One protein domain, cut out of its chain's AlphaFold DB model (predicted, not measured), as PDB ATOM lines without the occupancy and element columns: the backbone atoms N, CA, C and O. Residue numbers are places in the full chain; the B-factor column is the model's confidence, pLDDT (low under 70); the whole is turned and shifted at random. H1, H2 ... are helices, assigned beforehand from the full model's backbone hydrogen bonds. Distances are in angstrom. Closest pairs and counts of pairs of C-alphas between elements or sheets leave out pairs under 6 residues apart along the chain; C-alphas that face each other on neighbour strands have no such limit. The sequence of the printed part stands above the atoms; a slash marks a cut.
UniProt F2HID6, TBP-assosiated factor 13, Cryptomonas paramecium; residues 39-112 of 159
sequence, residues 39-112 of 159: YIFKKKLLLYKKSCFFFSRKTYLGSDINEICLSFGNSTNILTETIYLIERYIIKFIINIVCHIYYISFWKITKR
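Overview. This is residues 39 to 112 of the 159 residues of the protein "TBP-assosiated factor 13" of Cryptomonas paramecium (UniProt F2HID6). One long, straight helix, H3, makes the long axis; the short helix H2 packs crosswise near the beginning of H3, and H1 runs alongside H3 farther on, opposite ways and only loosely held to it. Residues 51 to 61 make the long link from H1 to H2. The printed part has 74 residues with three named helices, in the order H1, H2, H3, and no named strand, and the class is all helix. The whole is loose, with a radius of gyration of the C-alphas of 16.2 A, and flat, spanning 47 by 26 by 14 A.

Along the chain. Find C-alpha 39 at (-54.658, -20.026, -15.291); from there H1, residues 39 to 50, runs 16.9 A. After the link, look for C-alpha 62 at (-39.399, -4.221, 15.468), where H2, residues 62 to 71, begins and runs 14.5 A. H3, residues 80 to 107, then runs 40.9 A and ends at C-alpha 107, at (-64.643, -15.671, -8.154).

Arrangement. Look first at H1 and H3, which are close but not clearly touching: their closest C-alphas, those of Leu 45 and Cys 99, are 7.5 A apart. They run opposite ways at a shallow tilt of 3 degrees. H1 and H2 are apart. H2 touches H3, which meets it with residues 83 to 87 alone; the closest C-alphas, those of Gly 62 and Ile 83, are 6.2 A apart. Their lines stand about perpendicular, at 87 degrees. In H1, H2 and H3 you will find every O i to N i+4 pair within hydrogen-bond range.

Size, cuts and confidence. The C-alphas farthest apart, those of Tyr 39 and Thr 76, are 48.0 A apart. The printed part has no cut. The link from H1 to H2, 11 residues, is long; that from H2 to H3, 8 residues, is short. In the B-factor column, pLDDT is under 70 in residues 39 to 57, of which 39 to 50 belong to H1; the mean of the printed part is 76.8.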
ATOM      1  N   TYR A  39     -56.050 -19.768 -14.921       57.12
ATOM      2  CA  TYR A  39     -54.658 -20.026 -15.291       57.12
ATOM      3  C   TYR A  39     -53.747 -18.824 -14.988       57.12
ATOM      4  O   TYR A  39     -52.684 -18.984 -14.387       57.12
ATOM      5  N   ILE A  40     -54.188 -17.603 -15.311       60.12
ATOM      6  CA  ILE A  40     -53.471 -16.360 -14.984       60.12
ATOM      7  C   ILE A  40     -53.390 -16.159 -13.466       60.12
ATOM      8  O   ILE A  40     -52.337 -15.778 -12.950       60.12
ATOM      9  N   PHE A  41     -54.477 -16.438 -12.742       58.62
ATOM     10  CA  PHE A  41     -54.503 -16.363 -11.285       58.62
ATOM     11  C   PHE A  41     -53.544 -17.383 -10.651       58.62
ATOM     12  O   PHE A  41     -52.699 -17.006  -9.843       58.62
ATOM     13  N   LYS A  42     -53.594 -18.650 -11.078       54.03
ATOM     14  CA  LYS A  42     -52.723 -19.738 -10.608       54.03
ATOM     15  C   LYS A  42     -51.248 -19.441 -10.889       54.03
ATOM     16  O   LYS A  42     -50.417 -19.630 -10.006       54.03
ATOM     17  N   LYS A  43     -50.921 -18.905 -12.072       56.25
ATOM     18  CA  LYS A  43     -49.553 -18.499 -12.439       56.25
ATOM     19  C   LYS A  43     -49.045 -17.338 -11.573       56.25
ATOM     20  O   LYS A  43     -47.899 -17.377 -11.135       56.25
ATOM     21  N   LYS A  44     -49.893 -16.347 -11.257       55.84
ATOM     22  CA  LYS A  44     -49.554 -15.271 -10.308       55.84
ATOM     23  C   LYS A  44     -49.377 -15.800  -8.882       55.84
ATOM     24  O   LYS A  44     -48.391 -15.456  -8.244       55.84
ATOM     25  N   LEU A  45     -50.262 -16.675  -8.405       53.91
ATOM     26  CA  LEU A  45     -50.183 -17.264  -7.063       53.91
ATOM     27  C   LEU A  45     -48.923 -18.139  -6.878       53.91
ATOM     28  O   LEU A  45     -48.305 -18.130  -5.815       53.91
ATOM     29  N   LEU A  46     -48.505 -18.859  -7.925       50.84
ATOM     30  CA  LEU A  46     -47.262 -19.644  -7.951       50.84
ATOM     31  C   LEU A  46     -45.996 -18.772  -7.932       50.84
ATOM     32  O   LEU A  46     -45.008 -19.164  -7.318       50.84
ATOM     33  N   LEU A  47     -46.027 -17.592  -8.558       50.16
ATOM     34  CA  LEU A  47     -44.937 -16.613  -8.471       50.16
ATOM     35  C   LEU A  47     -44.798 -16.051  -7.046       50.16
ATOM     36  O   LEU A  47     -43.681 -15.964  -6.545       50.16
ATOM     37  N   TYR A  48     -45.912 -15.796  -6.349       50.91
ATOM     38  CA  TYR A  48     -45.891 -15.382  -4.937       50.91
ATOM     39  C   TYR A  48     -45.352 -16.466  -3.992       50.91
ATOM     40  O   TYR A  48     -44.677 -16.139  -3.021       50.91
ATOM     41  N   LYS A  49     -45.569 -17.758  -4.290       50.81
ATOM     42  CA  LYS A  49     -44.949 -18.863  -3.530       50.81
ATOM     43  C   LYS A  49     -43.419 -18.874  -3.618       50.81
ATOM     44  O   LYS A  49     -42.783 -19.383  -2.700       50.81
ATOM     45  N   LYS A  50     -42.830 -18.355  -4.704       47.91
ATOM     46  CA  LYS A  50     -41.379 -18.402  -4.950       47.91
ATOM     47  C   LYS A  50     -40.619 -17.160  -4.470       47.91
ATOM     48  O   LYS A  50     -39.411 -17.254  -4.282       47.91
ATOM     49  N   SER A  51     -41.275 -16.022  -4.231       49.38
ATOM     50  CA  SER A  51     -40.586 -14.765  -3.900       49.38
ATOM     51  C   SER A  51     -40.860 -14.280  -2.474       49.38
ATOM     52  O   SER A  51     -41.594 -13.320  -2.270       49.38
ATOM     53  N   CYS A  52     -40.250 -14.915  -1.477       49.47
ATOM     54  CA  CYS A  52     -40.055 -14.301  -0.154       49.47
ATOM     55  C   CYS A  52     -38.695 -14.705   0.445       49.47
ATOM     56  O   CYS A  52     -38.575 -14.922   1.651       49.47
ATOM     57  N   PHE A  53     -37.648 -14.800  -0.383       49.25
ATOM     58  CA  PHE A  53     -36.277 -14.633   0.107       49.25
ATOM     59  C   PHE A  53     -36.012 -13.130   0.256       49.25
ATOM     60  O   PHE A  53     -35.357 -12.501  -0.569       49.25
ATOM     61  N   PHE A  54     -36.605 -12.525   1.286       53.88
ATOM     62  CA  PHE A  54     -36.219 -11.188   1.723       53.88
ATOM     63  C   PHE A  54     -34.881 -11.316   2.461       53.88
ATOM     64  O   PHE A  54     -34.851 -11.636   3.642       53.88
ATOM     65  N   PHE A  55     -33.773 -11.100   1.748       54.81
ATOM     66  CA  PHE A  55     -32.409 -11.084   2.302       54.81
ATOM     67  C   PHE A  55     -32.091  -9.826   3.134       54.81
ATOM     68  O   PHE A  55     -30.978  -9.664   3.623       54.81
ATOM     69  N   SER A  56     -33.058  -8.926   3.320       57.38
ATOM     70  CA  SER A  56     -32.893  -7.786   4.217       57.38
ATOM     71  C   SER A  56     -33.011  -8.257   5.666       57.38
ATOM     72  O   SER A  56     -34.069  -8.743   6.060       57.38
ATOM     73  N   ARG A  57     -31.945  -8.081   6.460       65.12
ATOM     74  CA  ARG A  57     -31.954  -8.229   7.929       65.12
ATOM     75  C   ARG A  57     -32.613  -7.043   8.653       65.12
ATOM     76  O   ARG A  57     -32.647  -7.028   9.876       65.12
ATOM     77  N   LYS A  58     -33.101  -6.027   7.929       74.81
ATOM     78  CA  LYS A  58     -33.780  -4.883   8.551       74.81
ATOM     79  C   LYS A  58     -35.198  -5.274   8.950       74.81
ATOM     80  O   LYS A  58     -35.960  -5.725   8.096       74.81
ATOM     81  N   THR A  59     -35.524  -5.063  10.220       77.31
ATOM     82  CA  THR A  59     -36.876  -5.189  10.765       77.31
ATOM     83  C   THR A  59     -37.642  -3.885  10.562       77.31
ATOM     84  O   THR A  59     -37.144  -2.825  10.946       77.31
ATOM     85  N   TYR A  60     -38.839  -3.937   9.981       83.69
ATOM     86  CA  TYR A  60     -39.702  -2.764   9.806       83.69
ATOM     87  C   TYR A  60     -40.676  -2.580  10.970       83.69
ATOM     88  O   TYR A  60     -41.094  -1.459  11.236       83.69
ATOM     89  N   LEU A  61     -41.026  -3.670  11.656       85.00
ATOM     90  CA  LEU A  61     -42.040  -3.710  12.717       85.00
ATOM     91  C   LEU A  61     -41.430  -4.022  14.094       85.00
ATOM     92  O   LEU A  61     -42.109  -4.553  14.965       85.00
ATOM     93  N   GLY A  62     -40.135  -3.753  14.288       85.88
ATOM     94  CA  GLY A  62     -39.399  -4.221  15.468       85.88
ATOM     95  C   GLY A  62     -39.955  -3.708  16.802       85.88
ATOM     96  O   GLY A  62     -40.129  -4.500  17.726       85.88
ATOM     97  N   SER A  63     -40.281  -2.413  16.889       87.88
ATOM     98  CA  SER A  63     -40.913  -1.806  18.072       87.88
ATOM     99  C   SER A  63     -42.278  -2.424  18.360       87.88
ATOM    100  O   SER A  63     -42.532  -2.882  19.470       87.88
ATOM    101  N   ASP A  64     -43.119  -2.515  17.331       90.00
ATOM    102  CA  ASP A  64     -44.498  -2.984  17.451       90.00
ATOM    103  C   ASP A  64     -44.536  -4.460  17.860       90.00
ATOM    104  O   ASP A  64     -45.347  -4.867  18.687       90.00
ATOM    105  N   ILE A  65     -43.636  -5.281  17.309       89.88
ATOM    106  CA  ILE A  65     -43.514  -6.697  17.672       89.88
ATOM    107  C   ILE A  65     -43.075  -6.839  19.129       89.88
ATOM    108  O   ILE A  65     -43.632  -7.680  19.834       89.88
ATOM    109  N   ASN A  66     -42.135  -6.015  19.600       88.50
ATOM    110  CA  ASN A  66     -41.720  -6.033  21.002       88.50
ATOM    111  C   ASN A  66     -42.876  -5.684  21.941       88.50
ATOM    112  O   ASN A  66     -43.121  -6.418  22.895       88.50
ATOM    113  N   GLU A  67     -43.631  -4.627  21.644       88.75
ATOM    114  CA  GLU A  67     -44.815  -4.246  22.423       88.75
ATOM    115  C   GLU A  67     -45.887  -5.343  22.419       88.75
ATOM    116  O   GLU A  67     -46.455  -5.679  23.462       88.75
ATOM    117  N   ILE A  68     -46.133  -5.962  21.260       89.75
ATOM    118  CA  ILE A  68     -47.061  -7.089  21.147       89.75
ATOM    119  C   ILE A  68     -46.585  -8.243  22.028       89.75
ATOM    120  O   ILE A  68     -47.368  -8.769  22.813       89.75
ATOM    121  N   CYS A  69     -45.321  -8.641  21.944       88.69
ATOM    122  CA  CYS A  69     -44.798  -9.744  22.742       88.69
ATOM    123  C   CYS A  69     -44.820  -9.450  24.251       88.69
ATOM    124  O   CYS A  69     -45.156 -10.348  25.024       88.69
ATOM    125  N   LEU A  70     -44.557  -8.207  24.662       88.44
ATOM    126  CA  LEU A  70     -44.714  -7.756  26.047       88.44
ATOM    127  C   LEU A  70     -46.156  -7.922  26.541       88.44
ATOM    128  O   LEU A  70     -46.376  -8.415  27.645       88.44
ATOM    129  N   SER A  71     -47.149  -7.601  25.706       86.88
ATOM    130  CA  SER A  71     -48.568  -7.775  26.058       86.88
ATOM    131  C   SER A  71     -48.985  -9.238  26.278       86.88
ATOM    132  O   SER A  71     -50.000  -9.496  26.923       86.88
ATOM    133  N   PHE A  72     -48.195 -10.195  25.780       86.06
ATOM    134  CA  PHE A  72     -48.380 -11.632  26.008       86.06
ATOM    135  C   PHE A  72     -47.554 -12.178  27.186       86.06
ATOM    136  O   PHE A  72     -47.565 -13.386  27.411       86.06
ATOM    137  N   GLY A  73     -46.868 -11.316  27.945       83.75
ATOM    138  CA  GLY A  73     -46.085 -11.703  29.122       83.75
ATOM    139  C   GLY A  73     -44.677 -12.221  28.817       83.75
ATOM    140  O   GLY A  73     -44.062 -12.834  29.686       83.75
ATOM    141  N   ASN A  74     -44.153 -11.998  27.606       79.50
ATOM    142  CA  ASN A  74     -42.766 -12.344  27.291       79.50
ATOM    143  C   ASN A  74     -41.775 -11.351  27.921       79.50
ATOM    144  O   ASN A  74     -42.127 -10.226  28.276       79.50
ATOM    145  N   SER A  75     -40.511 -11.771  28.019       75.50
ATOM    146  CA  SER A  75     -39.405 -10.957  28.534       75.50
ATOM    147  C   SER A  75     -39.285  -9.604  27.826       75.50
ATOM    148  O   SER A  75     -39.464  -9.521  26.613       75.50
ATOM    149  N   THR A  76     -38.872  -8.575  28.566       73.31
ATOM    150  CA  THR A  76     -38.643  -7.206  28.067       73.31
ATOM    151  C   THR A  76     -37.605  -7.113  26.950       73.31
ATOM    152  O   THR A  76     -37.706  -6.235  26.098       73.31
ATOM    153  N   ASN A  77     -36.654  -8.048  26.909       79.75
ATOM    154  CA  ASN A  77     -35.543  -8.043  25.962       79.75
ATOM    155  C   ASN A  77     -35.617  -9.256  25.032       79.75
ATOM    156  O   ASN A  77     -35.006 -10.295  25.274       79.75
ATOM    157  N   ILE A  78     -36.391  -9.121  23.962       85.69
ATOM    158  CA  ILE A  78     -36.535 -10.154  22.939       85.69
ATOM    159  C   ILE A  78     -35.340 -10.073  21.984       85.69
ATOM    160  O   ILE A  78     -34.963  -8.991  21.530       85.69
ATOM    161  N   LEU A  79     -34.738 -11.221  21.665       88.75
ATOM    162  CA  LEU A  79     -33.608 -11.292  20.737       88.75
ATOM    163  C   LEU A  79     -34.015 -10.753  19.360       88.75
ATOM    164  O   LEU A  79     -35.053 -11.133  18.812       88.75
ATOM    165  N   THR A  80     -33.167  -9.930  18.749       86.06
ATOM    166  CA  THR A  80     -33.428  -9.324  17.430       86.06
ATOM    167  C   THR A  80     -33.716 -10.364  16.343       86.06
ATOM    168  O   THR A  80     -34.563 -10.145  15.478       86.06
ATOM    169  N   GLU A  81     -33.084 -11.534  16.422       87.56
ATOM    170  CA  GLU A  81     -33.331 -12.668  15.526       87.56
ATOM    171  C   GLU A  81     -34.757 -13.218  15.651       87.56
ATOM    172  O   GLU A  81     -35.392 -13.558  14.649       87.56
ATOM    173  N   THR A  82     -35.293 -13.262  16.872       88.12
ATOM    174  CA  THR A  82     -36.665 -13.720  17.121       88.12
ATOM    175  C   THR A  82     -37.691 -12.697  16.646       88.12
ATOM    176  O   THR A  82     -38.660 -13.086  15.994       88.12
ATOM    177  N   ILE A  83     -37.438 -11.396  16.841       88.69
ATOM    178  CA  ILE A  83     -38.255 -10.308  16.273       88.69
ATOM    179  C   ILE A  83     -38.309 -10.440  14.749       88.69
ATOM    180  O   ILE A  83     -39.388 -10.452  14.155       88.69
ATOM    181  N   TYR A  84     -37.149 -10.607  14.112       87.75
ATOM    182  CA  TYR A  84     -37.039 -10.780  12.668       87.75
ATOM    183  C   TYR A  84     -37.815 -12.004  12.165       87.75
ATOM    184  O   TYR A  84     -38.521 -11.947  11.154       87.75
ATOM    185  N   LEU A  85     -37.717 -13.125  12.876       88.31
ATOM    186  CA  LEU A  85     -38.447 -14.344  12.552       88.31
ATOM    187  C   LEU A  85     -39.965 -14.144  12.680       88.31
ATOM    188  O   LEU A  85     -40.700 -14.507  11.757       88.31
ATOM    189  N   ILE A  86     -40.433 -13.520  13.762       89.75
ATOM    190  CA  ILE A  86     -41.848 -13.176  13.968       89.75
ATOM    191  C   ILE A  86     -42.344 -12.267  12.839       89.75
ATOM    192  O   ILE A  86     -43.383 -12.548  12.236       89.75
ATOM    193  N   GLU A  87     -41.582 -11.236  12.479       89.25
ATOM    194  CA  GLU A  87     -41.918 -10.324  11.387       89.25
ATOM    195  C   GLU A  87     -42.104 -11.072  10.060       89.25
ATOM    196  O   GLU A  87     -43.100 -10.877   9.356       89.25
ATOM    197  N   ARG A  88     -41.202 -12.007   9.737       87.00
ATOM    198  CA  ARG A  88     -41.330 -12.848   8.535       87.00
ATOM    199  C   ARG A  88     -42.600 -13.691   8.552       87.00
ATOM    200  O   ARG A  88     -43.243 -13.829   7.506       87.00
ATOM    201  N   TYR A  89     -42.976 -14.247   9.702       88.62
ATOM    202  CA  TYR A  89     -44.229 -14.990   9.835       88.62
ATOM    203  C   TYR A  89     -45.448 -14.091   9.641       88.62
ATOM    204  O   TYR A  89     -46.358 -14.473   8.900       88.62
ATOM    205  N   ILE A  90     -45.444 -12.889  10.220       90.50
ATOM    206  CA  ILE A  90     -46.514 -11.897  10.061       90.50
ATOM    207  C   ILE A  90     -46.667 -11.511   8.587       90.50
ATOM    208  O   ILE A  90     -47.766 -11.604   8.040       90.50
ATOM    209  N   ILE A  91     -45.577 -11.149   7.905       86.69
ATOM    210  CA  ILE A  91     -45.600 -10.772   6.484       86.69
ATOM    211  C   ILE A  91     -46.144 -11.922   5.634       86.69
ATOM    212  O   ILE A  91     -47.056 -11.729   4.827       86.69
ATOM    213  N   LYS A  92     -45.633 -13.143   5.837       85.62
ATOM    214  CA  LYS A  92     -46.093 -14.333   5.110       85.62
ATOM    215  C   LYS A  92     -47.582 -14.591   5.341       85.62
ATOM    216  O   LYS A  92     -48.307 -14.914   4.399       85.62
ATOM    217  N   PHE A  93     -48.047 -14.434   6.576       88.00
ATOM    218  CA  PHE A  93     -49.451 -14.580   6.937       88.00
ATOM    219  C   PHE A  93     -50.331 -13.530   6.246       88.00
ATOM    220  O   PHE A  93     -51.330 -13.895   5.623       88.00
ATOM    221  N   ILE A  94     -49.930 -12.254   6.267       88.50
ATOM    222  CA  ILE A  94     -50.643 -11.159   5.592       88.50
ATOM    223  C   ILE A  94     -50.728 -11.417   4.087       88.50
ATOM    224  O   ILE A  94     -51.816 -11.331   3.518       88.50
ATOM    225  N   ILE A  95     -49.618 -11.786   3.442       85.69
ATOM    226  CA  ILE A  95     -49.590 -12.101   2.008       85.69
ATOM    227  C   ILE A  95     -50.574 -13.230   1.693       85.69
ATOM    228  O   ILE A  95     -51.392 -13.094   0.784       85.69
ATOM    229  N   ASN A  96     -50.549 -14.316   2.468       83.88
ATOM    230  CA  ASN A  96     -51.449 -15.450   2.263       83.88
ATOM    231  C   ASN A  96     -52.924 -15.052   2.393       83.88
ATOM    232  O   ASN A  96     -53.735 -15.426   1.544       83.88
ATOM    233  N   ILE A  97     -53.269 -14.266   3.416       89.56
ATOM    234  CA  ILE A  97     -54.633 -13.766   3.618       89.56
ATOM    235  C   ILE A  97     -55.060 -12.883   2.456       89.56
ATOM    236  O   ILE A  97     -56.125 -13.102   1.883       89.56
ATOM    237  N   VAL A  98     -54.231 -11.913   2.073       86.00
ATOM    238  CA  VAL A  98     -54.524 -10.991   0.973       86.00
ATOM    239  C   VAL A  98     -54.745 -11.781  -0.314       86.00
ATOM    240  O   VAL A  98     -55.766 -11.600  -0.973       86.00
ATOM    241  N   CYS A  99     -53.862 -12.726  -0.643       83.88
ATOM    242  CA  CYS A  99     -54.033 -13.602  -1.798       83.88
ATOM    243  C   CYS A  99     -55.350 -14.391  -1.746       83.88
ATOM    244  O   CYS A  99     -56.028 -14.507  -2.768       83.88
ATOM    245  N   HIS A 100     -55.732 -14.911  -0.579       84.12
ATOM    246  CA  HIS A 100     -56.964 -15.679  -0.420       84.12
ATOM    247  C   HIS A 100     -58.222 -14.805  -0.555       84.12
ATOM    248  O   HIS A 100     -59.165 -15.170  -1.252       84.12
ATOM    249  N   ILE A 101     -58.210 -13.605   0.017       87.00
ATOM    250  CA  ILE A 101     -59.284 -12.619  -0.130       87.00
ATOM    251  C   ILE A 101     -59.438 -12.199  -1.597       87.00
ATOM    252  O   ILE A 101     -60.549 -12.166  -2.129       87.00
ATOM    253  N   TYR A 102     -58.326 -11.922  -2.283       84.12
ATOM    254  CA  TYR A 102     -58.344 -11.592  -3.708       84.12
ATOM    255  C   TYR A 102     -58.851 -12.752  -4.565       84.12
ATOM    256  O   TYR A 102     -59.563 -12.510  -5.536       84.12
ATOM    257  N   TYR A 103     -58.527 -13.998  -4.209       81.56
ATOM    258  CA  TYR A 103     -59.080 -15.181  -4.865       81.56
ATOM    259  C   TYR A 103     -60.606 -15.218  -4.757       81.56
ATOM    260  O   TYR A 103     -61.290 -15.388  -5.761       81.56
ATOM    261  N   ILE A 104     -61.147 -15.006  -3.559       80.38
ATOM    262  CA  ILE A 104     -62.596 -15.000  -3.325       80.38
ATOM    263  C   ILE A 104     -63.266 -13.871  -4.117       80.38
ATOM    264  O   ILE A 104     -64.216 -14.118  -4.859       80.38
ATOM    265  N   SER A 105     -62.731 -12.651  -4.028       79.88
ATOM    266  CA  SER A 105     -63.216 -11.495  -4.796       79.88
ATOM    267  C   SER A 105     -63.195 -11.770  -6.302       79.88
ATOM    268  O   SER A 105     -64.112 -11.394  -7.030       79.88
ATOM    269  N   PHE A 106     -62.166 -12.463  -6.788       80.69
ATOM    270  CA  PHE A 106     -62.050 -12.825  -8.192       80.69
ATOM    271  C   PHE A 106     -63.173 -13.758  -8.656       80.69
ATOM    272  O   PHE A 106     -63.753 -13.519  -9.717       80.69
ATOM    273  N   TRP A 107     -63.520 -14.771  -7.858       79.44
ATOM    274  CA  TRP A 107     -64.643 -15.671  -8.154       79.44
ATOM    275  C   TRP A 107     -65.997 -14.974  -8.097       79.44
ATOM    276  O   TRP A 107     -66.875 -15.291  -8.893       79.44
ATOM    277  N   LYS A 108     -66.145 -13.969  -7.231       79.81
ATOM    278  CA  LYS A 108     -67.328 -13.096  -7.190       79.81
ATOM    279  C   LYS A 108     -67.401 -12.111  -8.362       79.81
ATOM    280  O   LYS A 108     -68.363 -11.358  -8.461       79.81
ATOM    281  N   ILE A 109     -66.391 -12.082  -9.239       83.56
ATOM    282  CA  ILE A 109     -66.271 -11.141 -10.367       83.56
ATOM    283  C   ILE A 109     -66.183  -9.674  -9.875       83.56
ATOM    284  O   ILE A 109     -66.327  -8.721 -10.641       83.56
ATOM    285  N   THR A 110     -65.849  -9.453  -8.600       75.94
ATOM    286  CA  THR A 110     -65.635  -8.118  -8.035       75.94
ATOM    287  C   THR A 110     -64.175  -7.701  -8.199       75.94
ATOM    288  O   THR A 110     -63.244  -8.455  -7.917       75.94
ATOM    289  N   LYS A 111     -63.948  -6.467  -8.674       74.94
ATOM    290  CA  LYS A 111     -62.589  -5.929  -8.893       74.94
ATOM    291  C   LYS A 111     -61.837  -5.641  -7.590       74.94
ATOM    292  O   LYS A 111     -60.609  -5.610  -7.600       74.94
ATOM    293  N   ARG A 112     -62.567  -5.368  -6.506       82.44
ATOM    294  CA  ARG A 112     -62.020  -4.970  -5.211       82.44
ATOM    295  C   ARG A 112     -62.545  -5.917  -4.131       82.44
ATOM    296  O   ARG A 112     -63.756  -6.141  -4.110       82.44
TER     297      ARG A 112